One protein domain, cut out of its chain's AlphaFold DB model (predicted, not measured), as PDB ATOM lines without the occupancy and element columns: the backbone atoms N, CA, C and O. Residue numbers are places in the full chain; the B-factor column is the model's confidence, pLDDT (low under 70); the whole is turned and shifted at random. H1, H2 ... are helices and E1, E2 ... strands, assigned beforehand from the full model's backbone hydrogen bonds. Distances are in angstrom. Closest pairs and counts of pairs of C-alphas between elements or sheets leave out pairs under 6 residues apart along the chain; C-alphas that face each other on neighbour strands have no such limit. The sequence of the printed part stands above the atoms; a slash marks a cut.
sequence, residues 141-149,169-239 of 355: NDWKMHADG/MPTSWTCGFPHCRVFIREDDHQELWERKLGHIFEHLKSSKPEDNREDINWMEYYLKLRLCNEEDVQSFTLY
ATOM      1  N   ASN A 141      25.412  -6.303 -11.390       89.00
ATOM      2  CA  ASN A 141      24.236  -6.670 -10.605       89.00
ATOM      3  C   ASN A 141      24.548  -7.807  -9.627       89.00
ATOM      4  O   ASN A 141      24.141  -7.726  -8.473       89.00
ATOM      5  N   ASP A 142      25.319  -8.813 -10.046       85.81
ATOM      6  CA  ASP A 142      25.719  -9.915  -9.162       85.81
ATOM      7  C   ASP A 142      26.649  -9.422  -8.054       85.81
ATOM      8  O   ASP A 142      26.468  -9.768  -6.890       85.81
ATOM      9  N   TRP A 143      27.608  -8.561  -8.405       85.19
ATOM     10  CA  TRP A 143      28.485  -7.900  -7.440       85.19
ATOM     11  C   TRP A 143      27.694  -7.065  -6.432       85.19
ATOM     12  O   TRP A 143      27.926  -7.154  -5.229       85.19
ATOM     13  N   LYS A 144      26.738  -6.272  -6.919       88.06
ATOM     14  CA  LYS A 144      25.893  -5.424  -6.085       88.06
ATOM     15  C   LYS A 144      25.047  -6.268  -5.142       88.06
ATOM     16  O   LYS A 144      25.079  -6.012  -3.948       88.06
ATOM     17  N   MET A 145      24.339  -7.280  -5.650       85.50
ATOM     18  CA  MET A 145      23.546  -8.194  -4.818       85.50
ATOM     19  C   MET A 145      24.407  -8.885  -3.763       85.50
ATOM     20  O   MET A 145      23.978  -9.032  -2.624       85.50
ATOM     21  N   HIS A 146      25.628  -9.272  -4.130       83.81
ATOM     22  CA  HIS A 146      26.579  -9.861  -3.204       83.81
ATOM     23  C   HIS A 146      26.998  -8.888  -2.097       83.81
ATOM     24  O   HIS A 146      26.857  -9.210  -0.920       83.81
ATOM     25  N   ALA A 147      27.468  -7.690  -2.454       85.12
ATOM     26  CA  ALA A 147      27.845  -6.652  -1.493       85.12
ATOM     27  C   ALA A 147      26.662  -6.273  -0.587       85.12
ATOM     28  O   ALA A 147      26.812  -6.105   0.622       85.12
ATOM     29  N   ASP A 148      25.470  -6.206  -1.174       84.81
ATOM     30  CA  ASP A 148      24.219  -5.963  -0.479       84.81
ATOM     31  C   ASP A 148      23.848  -7.119   0.472       84.81
ATOM     32  O   ASP A 148      23.229  -6.868   1.503       84.81
ATOM     33  N   GLY A 149      24.217  -8.366   0.181       81.62
ATOM     34  CA  GLY A 149      23.953  -9.518   1.049       81.62
ATOM     35  C   GLY A 149      24.688  -9.474   2.392       81.62
ATOM     36  O   GLY A 149      24.259 -10.131   3.335       81.62
ATOM     37  N   MET A 169      25.867   5.938   7.900       89.81
ATOM     38  CA  MET A 169      26.775   5.812   6.762       89.81
ATOM     39  C   MET A 169      27.450   7.164   6.470       89.81
ATOM     40  O   MET A 169      26.788   8.199   6.590       89.81
ATOM     41  N   PRO A 170      28.744   7.188   6.099       93.75
ATOM     42  CA  PRO A 170      29.397   8.413   5.650       93.75
ATOM     43  C   PRO A 170      28.689   9.010   4.427       93.75
ATOM     44  O   PRO A 170      28.226   8.269   3.570       93.75
ATOM     45  N   THR A 171      28.674  10.340   4.308       95.25
ATOM     46  CA  THR A 171      28.088  11.085   3.168       95.25
ATOM     47  C   THR A 171      29.091  11.366   2.046       95.25
ATOM     48  O   THR A 171      28.813  12.078   1.079       95.25
ATOM     49  N   SER A 172      30.303  10.830   2.160       95.81
ATOM     50  CA  SER A 172      31.326  10.960   1.131       95.81
ATOM     51  C   SER A 172      32.221   9.742   1.075       95.81
ATOM     52  O   SER A 172      32.469   9.105   2.095       95.81
ATOM     53  N   TRP A 173      32.755   9.459  -0.105       95.06
ATOM     54  CA  TRP A 173      33.684   8.372  -0.357       95.06
ATOM     55  C   TRP A 173      34.773   8.808  -1.337       95.06
ATOM     56  O   TRP A 173      34.486   9.453  -2.350       95.06
ATOM     57  N   THR A 174      36.014   8.419  -1.053       93.19
ATOM     58  CA  THR A 174      37.154   8.605  -1.954       93.19
ATOM     59  C   THR A 174      37.610   7.246  -2.455       93.19
ATOM     60  O   THR A 174      37.842   6.338  -1.661       93.19
ATOM     61  N   CYS A 175      37.759   7.105  -3.767       91.31
ATOM     62  CA  CYS A 175      38.290   5.888  -4.360       91.31
ATOM     63  C   CYS A 175      39.764   5.708  -3.977       91.31
ATOM     64  O   CYS A 175      40.578   6.601  -4.217       91.31
ATOM     65  N   GLY A 176      40.107   4.555  -3.405       86.94
ATOM     66  CA  GLY A 176      41.466   4.251  -2.969       86.94
ATOM     67  C   GLY A 176      42.302   3.441  -3.945       86.94
ATOM     68  O   GLY A 176      43.441   3.118  -3.614       86.94
ATOM     69  N   PHE A 177      41.770   3.090  -5.119       87.50
ATOM     70  CA  PHE A 177      42.565   2.433  -6.152       87.50
ATOM     71  C   PHE A 177      43.715   3.350  -6.598       87.50
ATOM     72  O   PHE A 177      43.510   4.563  -6.750       87.50
ATOM     73  N   PRO A 178      44.922   2.811  -6.855       85.50
ATOM     74  CA  PRO A 178      46.069   3.622  -7.221       85.50
ATOM     75  C   PRO A 178      45.761   4.434  -8.474       85.50
ATOM     76  O   PRO A 178      45.191   3.933  -9.439       85.50
ATOM     77  N   HIS A 179      46.140   5.710  -8.457       86.94
ATOM     78  CA  HIS A 179      45.906   6.656  -9.554       86.94
ATOM     79  C   HIS A 179      44.432   7.003  -9.832       86.94
ATOM     80  O   HIS A 179      44.178   7.875 -10.667       86.94
ATOM     81  N   CYS A 180      43.470   6.433  -9.103       90.50
ATOM     82  CA  CYS A 180      42.098   6.912  -9.122       90.50
ATOM     83  C   CYS A 180      41.942   8.091  -8.154       90.50
ATOM     84  O   CYS A 180      42.425   8.062  -7.028       90.50
ATOM     85  N   ARG A 181      41.286   9.164  -8.602       90.12
ATOM     86  CA  ARG A 181      41.034  10.371  -7.791       90.12
ATOM     87  C   ARG A 181      39.550  10.701  -7.698       90.12
ATOM     88  O   ARG A 181      39.179  11.856  -7.503       90.12
ATOM     89  N   VAL A 182      38.698   9.702  -7.917       94.94
ATOM     90  CA  VAL A 182      37.253   9.891  -7.841       94.94
ATOM     91  C   VAL A 182      36.864  10.122  -6.390       94.94
ATOM     92  O   VAL A 182      37.168   9.321  -5.510       94.94
ATOM     93  N   PHE A 183      36.180  11.237  -6.175       95.56
ATOM     94  CA  PHE A 183      35.571  11.618  -4.916       95.56
ATOM     95  C   PHE A 183      34.076  11.786  -5.155       95.56
ATOM     96  O   PHE A 183      33.665  12.473  -6.094       95.56
ATOM     97  N   ILE A 184      33.271  11.141  -4.321       95.69
ATOM     98  CA  ILE A 184      31.815  11.201  -4.372       95.69
ATOM     99  C   ILE A 184      31.353  11.778  -3.044       95.69
ATOM    100  O   ILE A 184      31.769  11.316  -1.986       95.69
ATOM    101  N   ARG A 185      30.494  12.789  -3.098       96.25
ATOM    102  CA  ARG A 185      29.808  13.341  -1.936       96.25
ATOM    103  C   ARG A 185      28.339  13.424  -2.284       96.25
ATOM    104  O   ARG A 185      28.011  14.034  -3.297       96.25
ATOM    105  N   GLU A 186      27.515  12.788  -1.474       93.75
ATOM    106  CA  GLU A 186      26.088  12.666  -1.717       93.75
ATOM    107  C   GLU A 186      25.364  12.525  -0.378       93.75
ATOM    108  O   GLU A 186      25.796  11.762   0.491       93.75
ATOM    109  N   ASP A 187      24.290  13.293  -0.209       91.50
ATOM    110  CA  ASP A 187      23.489  13.266   1.018       91.50
ATOM    111  C   ASP A 187      22.466  12.117   0.970       91.50
ATOM    112  O   ASP A 187      22.062  11.596   2.013       91.50
ATOM    113  N   ASP A 188      22.080  11.666  -0.233       91.69
ATOM    114  CA  ASP A 188      21.361  10.405  -0.403       91.69
ATOM    115  C   ASP A 188      22.326   9.221  -0.253       91.69
ATOM    116  O   ASP A 188      23.097   8.856  -1.143       91.69
ATOM    117  N   HIS A 189      22.255   8.587   0.914       90.25
ATOM    118  CA  HIS A 189      23.071   7.435   1.257       90.25
ATOM    119  C   HIS A 189      22.880   6.265   0.268       90.25
ATOM    120  O   HIS A 189      23.860   5.625  -0.116       90.25
ATOM    121  N   GLN A 190      21.657   5.991  -0.198       90.06
ATOM    122  CA  GLN A 190      21.429   4.910  -1.164       90.06
ATOM    123  C   GLN A 190      22.175   5.202  -2.471       90.06
ATOM    124  O   GLN A 190      22.853   4.323  -3.002       90.06
ATOM    125  N   GLU A 191      22.082   6.435  -2.968       92.56
ATOM    126  CA  GLU A 191      22.772   6.834  -4.194       92.56
ATOM    127  C   GLU A 191      24.297   6.780  -4.022       92.56
ATOM    128  O   GLU A 191      25.003   6.253  -4.888       92.56
ATOM    129  N   LEU A 192      24.820   7.256  -2.886       94.06
ATOM    130  CA  LEU A 192      26.247   7.173  -2.576       94.06
ATOM    131  C   LEU A 192      26.747   5.728  -2.604       94.06
ATOM    132  O   LEU A 192      27.788   5.444  -3.201       94.06
ATOM    133  N   TRP A 193      26.004   4.823  -1.963       92.19
ATOM    134  CA  TRP A 193      26.316   3.400  -1.912       92.19
ATOM    135  C   TRP A 193      26.356   2.793  -3.316       92.19
ATOM    136  O   TRP A 193      27.356   2.184  -3.696       92.19
ATOM    137  N   GLU A 194      25.324   3.022  -4.127       92.62
ATOM    138  CA  GLU A 194      25.257   2.499  -5.495       92.62
ATOM    139  C   GLU A 194      26.388   3.029  -6.378       92.62
ATOM    140  O   GLU A 194      27.048   2.260  -7.083       92.62
ATOM    141  N   ARG A 195      26.672   4.332  -6.313       95.44
ATOM    142  CA  ARG A 195      27.751   4.941  -7.099       95.44
ATOM    143  C   ARG A 195      29.124   4.451  -6.654       95.44
ATOM    144  O   ARG A 195      29.971   4.182  -7.509       95.44
ATOM    145  N   LYS A 196      29.340   4.290  -5.347       93.75
ATOM    146  CA  LYS A 196      30.550   3.677  -4.787       93.75
ATOM    147  C   LYS A 196      30.735   2.252  -5.318       93.75
ATOM    148  O   LYS A 196      31.793   1.947  -5.868       93.75
ATOM    149  N   LEU A 197      29.715   1.396  -5.202       92.31
ATOM    150  CA  LEU A 197      29.779   0.002  -5.656       92.31
ATOM    151  C   LEU A 197      30.056  -0.110  -7.154       92.31
ATOM    152  O   LEU A 197      30.895  -0.919  -7.559       92.31
ATOM    153  N   GLY A 198      29.374   0.701  -7.966       93.25
ATOM    154  CA  GLY A 198      29.583   0.745  -9.412       93.25
ATOM    155  C   GLY A 198      31.000   1.171  -9.767       93.25
ATOM    156  O   GLY A 198      31.648   0.541 -10.599       93.25
ATOM    157  N   HIS A 199      31.520   2.192  -9.084       94.56
ATOM    158  CA  HIS A 199      32.874   2.665  -9.336       94.56
ATOM    159  C   HIS A 199      33.942   1.630  -8.956       94.56
ATOM    160  O   HIS A 199      34.890   1.427  -9.711       94.56
ATOM    161  N   ILE A 200      33.779   0.936  -7.825       91.19
ATOM    162  CA  ILE A 200      34.672  -0.162  -7.424       91.19
ATOM    163  C   ILE A 200      34.640  -1.289  -8.466       91.19
ATOM    164  O   ILE A 200      35.694  -1.774  -8.870       91.19
ATOM    165  N   PHE A 201      33.452  -1.675  -8.946       90.44
ATOM    166  CA  PHE A 201      33.305  -2.748  -9.933       90.44
ATOM    167  C   PHE A 201      34.075  -2.478 -11.233       90.44
ATOM    168  O   PHE A 201      34.675  -3.398 -11.787       90.44
ATOM    169  N   GLU A 202      34.116  -1.229 -11.706       91.38
ATOM    170  CA  GLU A 202      34.903  -0.867 -12.893       91.38
ATOM    171  C   GLU A 202      36.406  -1.121 -12.703       91.38
ATOM    172  O   GLU A 202      37.060  -1.645 -13.607       91.38
ATOM    173  N   HIS A 203      36.952  -0.841 -11.517       90.12
ATOM    174  CA  HIS A 203      38.356  -1.146 -11.217       90.12
ATOM    175  C   HIS A 203      38.615  -2.646 -11.143       90.12
ATOM    176  O   HIS A 203      39.613  -3.121 -11.687       90.12
ATOM    177  N   LEU A 204      37.693  -3.415 -10.560       85.38
ATOM    178  CA  LEU A 204      37.819  -4.872 -10.437       85.38
ATOM    179  C   LEU A 204      37.877  -5.609 -11.789       85.38
ATOM    180  O   LEU A 204      38.298  -6.764 -11.833       85.38
ATOM    181  N   LYS A 205      37.511  -4.962 -12.904       85.50
ATOM    182  CA  LYS A 205      37.690  -5.525 -14.257       85.50
ATOM    183  C   LYS A 205      39.153  -5.589 -14.700       85.50
ATOM    184  O   LYS A 205      39.480  -6.380 -15.581       85.50
ATOM    185  N   SER A 206      40.016  -4.741 -14.141       82.75
ATOM    186  CA  SER A 206      41.404  -4.559 -14.596       82.75
ATOM    187  C   SER A 206      42.449  -4.612 -13.480       82.75
ATOM    188  O   SER A 206      43.632  -4.778 -13.769       82.75
ATOM    189  N   SER A 207      42.023  -4.497 -12.223       79.88
ATOM    190  CA  SER A 207      42.883  -4.396 -11.041       79.88
ATOM    191  C   SER A 207      42.557  -5.483 -10.026       79.88
ATOM    192  O   SER A 207      41.495  -6.114 -10.079       79.88
ATOM    193  N   LYS A 208      43.473  -5.710  -9.085       78.50
ATOM    194  CA  LYS A 208      43.229  -6.644  -7.989       78.50
ATOM    195  C   LYS A 208      42.434  -5.940  -6.886       78.50
ATOM    196  O   LYS A 208      42.660  -4.753  -6.649       78.50
ATOM    197  N   PRO A 209      41.528  -6.635  -6.177       74.62
ATOM    198  CA  PRO A 209      40.829  -6.045  -5.036       74.62
ATOM    199  C   PRO A 209      41.780  -5.491  -3.968       74.62
ATOM    200  O   PRO A 209      41.472  -4.494  -3.325       74.62
ATOM    201  N   GLU A 210      42.951  -6.113  -3.815       74.44
ATOM    202  CA  GLU A 210      44.033  -5.689  -2.921       74.44
ATOM    203  C   GLU A 210      44.576  -4.288  -3.172       74.44
ATOM    204  O   GLU A 210      45.165  -3.692  -2.272       74.44
ATOM    205  N   ASP A 211      44.406  -3.772  -4.386       76.19
ATOM    206  CA  ASP A 211      44.948  -2.473  -4.755       76.19
ATOM    207  C   ASP A 211      44.112  -1.330  -4.152       76.19
ATOM    208  O   ASP A 211      44.609  -0.213  -4.012       76.19
ATOM    209  N   ASN A 212      42.854  -1.583  -3.776       81.25
ATOM    210  CA  ASN A 212      41.982  -0.552  -3.229       81.25
ATOM    211  C   ASN A 212      42.209  -0.320  -1.735       81.25
ATOM    212  O   ASN A 212      42.293  -1.251  -0.936       81.25
ATOM    213  N   ARG A 213      42.205   0.957  -1.363       83.19
ATOM    214  CA  ARG A 213      42.371   1.448   0.003       83.19
ATOM    215  C   ARG A 213      41.113   2.148   0.474       83.19
ATOM    216  O   ARG A 213      40.767   3.221  -0.005       83.19
ATOM    217  N   GLU A 214      40.403   1.533   1.401       86.62
ATOM    218  CA  GLU A 214      39.168   2.126   1.895       86.62
ATOM    219  C   GLU A 214      39.445   3.314   2.835       86.62
ATOM    220  O   GLU A 214      40.441   3.342   3.562       86.62
ATOM    221  N   ASP A 215      38.558   4.309   2.811       85.00
ATOM    222  CA  ASP A 215      38.624   5.473   3.698       85.00
ATOM    223  C   ASP A 215      38.382   5.053   5.160       85.00
ATOM    224  O   ASP A 215      37.518   4.218   5.435       85.00
ATOM    225  N   ILE A 216      39.101   5.658   6.111       84.88
ATOM    226  CA  ILE A 216      38.963   5.360   7.545       84.88
ATOM    227  C   ILE A 216      37.517   5.493   8.037       84.88
ATOM    228  O   ILE A 216      37.048   4.648   8.792       84.88
ATOM    229  N   ASN A 217      36.771   6.490   7.556       89.69
ATOM    230  CA  ASN A 217      35.388   6.709   7.981       89.69
ATOM    231  C   ASN A 217      34.478   5.562   7.523       89.69
ATOM    232  O   ASN A 217      33.546   5.168   8.223       89.69
ATOM    233  N   TRP A 218      34.760   5.011   6.340       90.69
ATOM    234  CA  TRP A 218      34.061   3.841   5.822       90.69
ATOM    235  C   TRP A 218      34.477   2.572   6.556       90.69
ATOM    236  O   TRP A 218      33.611   1.779   6.912       90.69
ATOM    237  N   MET A 219      35.764   2.413   6.856       87.69
ATOM    238  CA  MET A 219      36.276   1.306   7.665       87.69
ATOM    239  C   MET A 219      35.637   1.275   9.062       87.69
ATOM    240  O   MET A 219      35.136   0.236   9.489       87.69
ATOM    241  N   GLU A 220      35.557   2.416   9.748       87.31
ATOM    242  CA  GLU A 220      34.862   2.544  11.035       87.31
ATOM    243  C   GLU A 220      33.365   2.241  10.925       87.31
ATOM    244  O   GLU A 220      32.779   1.622  11.817       87.31
ATOM    245  N   TYR A 221      32.721   2.675   9.838       89.81
ATOM    246  CA  TYR A 221      31.321   2.357   9.580       89.81
ATOM    247  C   TYR A 221      31.110   0.846   9.412       89.81
ATOM    248  O   TYR A 221      30.238   0.267  10.058       89.81
ATOM    249  N   TYR A 222      31.951   0.184   8.618       88.75
ATOM    250  CA  TYR A 222      31.910  -1.266   8.434       88.75
ATOM    251  C   TYR A 222      32.175  -2.034   9.724       88.75
ATOM    252  O   TYR A 222      31.523  -3.049   9.977       88.75
ATOM    253  N   LEU A 223      33.068  -1.526  10.569       86.25
ATOM    254  CA  LEU A 223      33.330  -2.100  11.880       86.25
ATOM    255  C   LEU A 223      32.110  -2.034  12.801       86.25
ATOM    256  O   LEU A 223      31.767  -3.029  13.439       86.25
ATOM    257  N   LYS A 224      31.409  -0.892  12.836       87.81
ATOM    258  CA  LYS A 224      30.167  -0.730  13.618       87.81
ATOM    259  C   LYS A 224      29.091  -1.727  13.197       87.81
ATOM    260  O   LYS A 224      28.318  -2.180  14.035       87.81
ATOM    261  N   LEU A 225      29.068  -2.088  11.915       85.19
ATOM    262  CA  LEU A 225      28.164  -3.097  11.370       85.19
ATOM    263  C   LEU A 225      28.667  -4.539  11.538       85.19
ATOM    264  O   LEU A 225      27.983  -5.458  11.101       85.19
ATOM    265  N   ARG A 226      29.833  -4.753  12.168       84.69
ATOM    266  CA  ARG A 226      30.497  -6.064  12.299       84.69
ATOM    267  C   ARG A 226      30.804  -6.731  10.952       84.69
ATOM    268  O   ARG A 226      30.842  -7.950  10.854       84.69
ATOM    269  N   LEU A 227      31.042  -5.924   9.918       82.12
ATOM    270  CA  LEU A 227      31.351  -6.394   8.563       82.12
ATOM    271  C   LEU A 227      32.852  -6.337   8.241       82.12
ATOM    272  O   LEU A 227      33.305  -6.839   7.216       82.12
ATOM    273  N   CYS A 228      33.631  -5.707   9.111       82.62
ATOM    274  CA  CYS A 228      35.083  -5.619   9.051       82.62
ATOM    275  C   CYS A 228      35.653  -6.090  10.392       82.62
ATOM    276  O   CYS A 228      35.014  -5.851  11.422       82.62
ATOM    277  N   ASN A 229      36.817  -6.751  10.395       80.56
ATOM    278  CA  ASN A 229      37.454  -7.120  11.656       80.56
ATOM    279  C   ASN A 229      38.178  -5.916  12.255       80.56
ATOM    280  O   ASN A 229      38.631  -5.007  11.558       80.56
ATOM    281  N   GLU A 230      38.327  -5.937  13.575       79.19
ATOM    282  CA  GLU A 230      39.053  -4.898  14.304       79.19
ATOM    283  C   GLU A 230      40.517  -4.810  13.861       79.19
ATOM    284  O   GLU A 230      41.046  -3.708  13.761       79.19
ATOM    285  N   GLU A 231      41.144  -5.937  13.516       77.19
ATOM    286  CA  GLU A 231      42.526  -6.000  13.015       77.19
ATOM    287  C   GLU A 231      42.716  -5.168  11.739       77.19
ATOM    288  O   GLU A 231      43.698  -4.436  11.593       77.19
ATOM    289  N   ASP A 232      41.731  -5.208  10.844       73.88
ATOM    290  CA  ASP A 232      41.784  -4.542   9.545       73.88
ATOM    291  C   ASP A 232      41.626  -3.029   9.671       73.88
ATOM    292  O   ASP A 232      42.253  -2.268   8.930       73.88
ATOM    293  N   VAL A 233      40.864  -2.583  10.671       72.94
ATOM    294  CA  VAL A 233      40.749  -1.169  11.040       72.94
ATOM    295  C   VAL A 233      41.967  -0.703  11.837       72.94
ATOM    296  O   VAL A 233      42.512   0.359  11.556       72.94
ATOM    297  N   GLN A 234      42.450  -1.486  12.804       68.31
ATOM    298  CA  GLN A 234      43.592  -1.125  13.656       68.31
ATOM    299  C   GLN A 234      44.904  -1.051  12.871       68.31
ATOM    300  O   GLN A 234      45.745  -0.188  13.148       68.31
ATOM    301  N   SER A 235      45.049  -1.876  11.829       62.53
ATOM    302  CA  SER A 235      46.153  -1.785  10.872       62.53
ATOM    303  C   SER A 235      46.284  -0.387  10.245       62.53
ATOM    304  O   SER A 235      47.385   0.011   9.876       62.53
ATOM    305  N   PHE A 236      45.206   0.407  10.190       59.66
ATOM    306  CA  PHE A 236      45.235   1.798   9.734       59.66
ATOM    307  C   PHE A 236      46.023   2.712  10.686       59.66
ATOM    308  O   PHE A 236      46.724   3.617  10.243       59.66
ATOM    309  N   THR A 237      45.915   2.485  11.997       53.84
ATOM    310  CA  THR A 237      46.449   3.396  13.028       53.84
ATOM    311  C   THR A 237      47.933   3.209  13.339       53.84
ATOM    312  O   THR A 237      48.557   4.111  13.893       53.84
ATOM    313  N   LEU A 238      48.512   2.065  12.967       52.84
ATOM    314  CA  LEU A 238      49.918   1.745  13.242       52.84
ATOM    315  C   LEU A 238      50.877   2.165  12.120       52.84
ATOM    316  O   LEU A 238      52.092   2.135  12.318       52.84
ATOM    317  N   TYR A 239      50.359   2.598  10.966       47.59
ATOM    318  CA  TYR A 239      51.181   3.182   9.911       47.59
ATOM    319  C   TYR A 239      51.142   4.710  10.009       47.59
ATOM    320  O   TYR A 239      50.061   5.298   9.932       47.59
TER     321      TYR A 239
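This is residues 141 to 149 and 169 to 239 of the 355 residues of an uncharacterized protein of Drechslerella stenobrocha 248 (UniProt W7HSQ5). A small two-stranded hairpin, E1 and E2, has the longest helix, H2, packed over it, and H1 packs on the side of H2 away from the strands. A second small unit, the helical hairpin H3 and H4, lies beyond E1, with H1 and H4 toward opposite ends of the longest axis. The printed part has 80 residues, with four named helices and two named strands in the order H1, E1, E2, H2, H3, H4; the sheet, E1 - E2, is antiparallel and the class is mostly helix. The whole is compact, with a radius of gyration of the C-alphas of 12.7 A, and its outline is rounded, spanning 33 by 27 by 24 A.

E1 is residues 172 to 174 and E2 residues 183 to 185. H2, residues 189 to 204, is 22.5 A long, from C-alpha 189 at (23.071, 7.435, 1.257). H1, residues 141 to 149, is 12.0 A long and begins at (24.236, -6.670, -10.605). H3, residues 216 to 224, is 12.3 A long; H4, residues 230 to 237, is 11.2 A long and ends at (46.449, 3.396, 13.028).

In the hairpin E1 and E2, N 173 and O 184 are within hydrogen-bond range at 2.8 A. The closest C-alphas of E2 and H2 are those of Ile 184 and Leu 192, 7.1 A apart. H2, with residues 194 to 201 alone, touches H1, closest at the C-alphas of Lys 144 and Leu 197, 6.7 A, at a steep tilt of 56 degrees, opposite ways. The closest C-alphas of E1 and H3 are those of Trp 173 and Trp 218, 7.7 A apart. H3 and H4, a helical hairpin, touch at the C-alphas of Met 219 and Val 233, 6.1 A, at a shallow tilt of 22 degrees. H2 and H3 are apart. Every O i to N i+4 pair is within hydrogen-bond range in H1 and H3, against 11 of 12 in H2 and 2 of 4 in H4.

The two C-alphas farthest apart, those of Asn 141 and Leu 238, are 36.0 A apart. Residues 150 to 168 are not printed, and C-alphas 149 and 169 are 16.6 A apart across the cut. The link from H2 to H3, 11 residues, is long. Residues 234 to 239, of which 234 to 237 belong to H4, have pLDDT under 70.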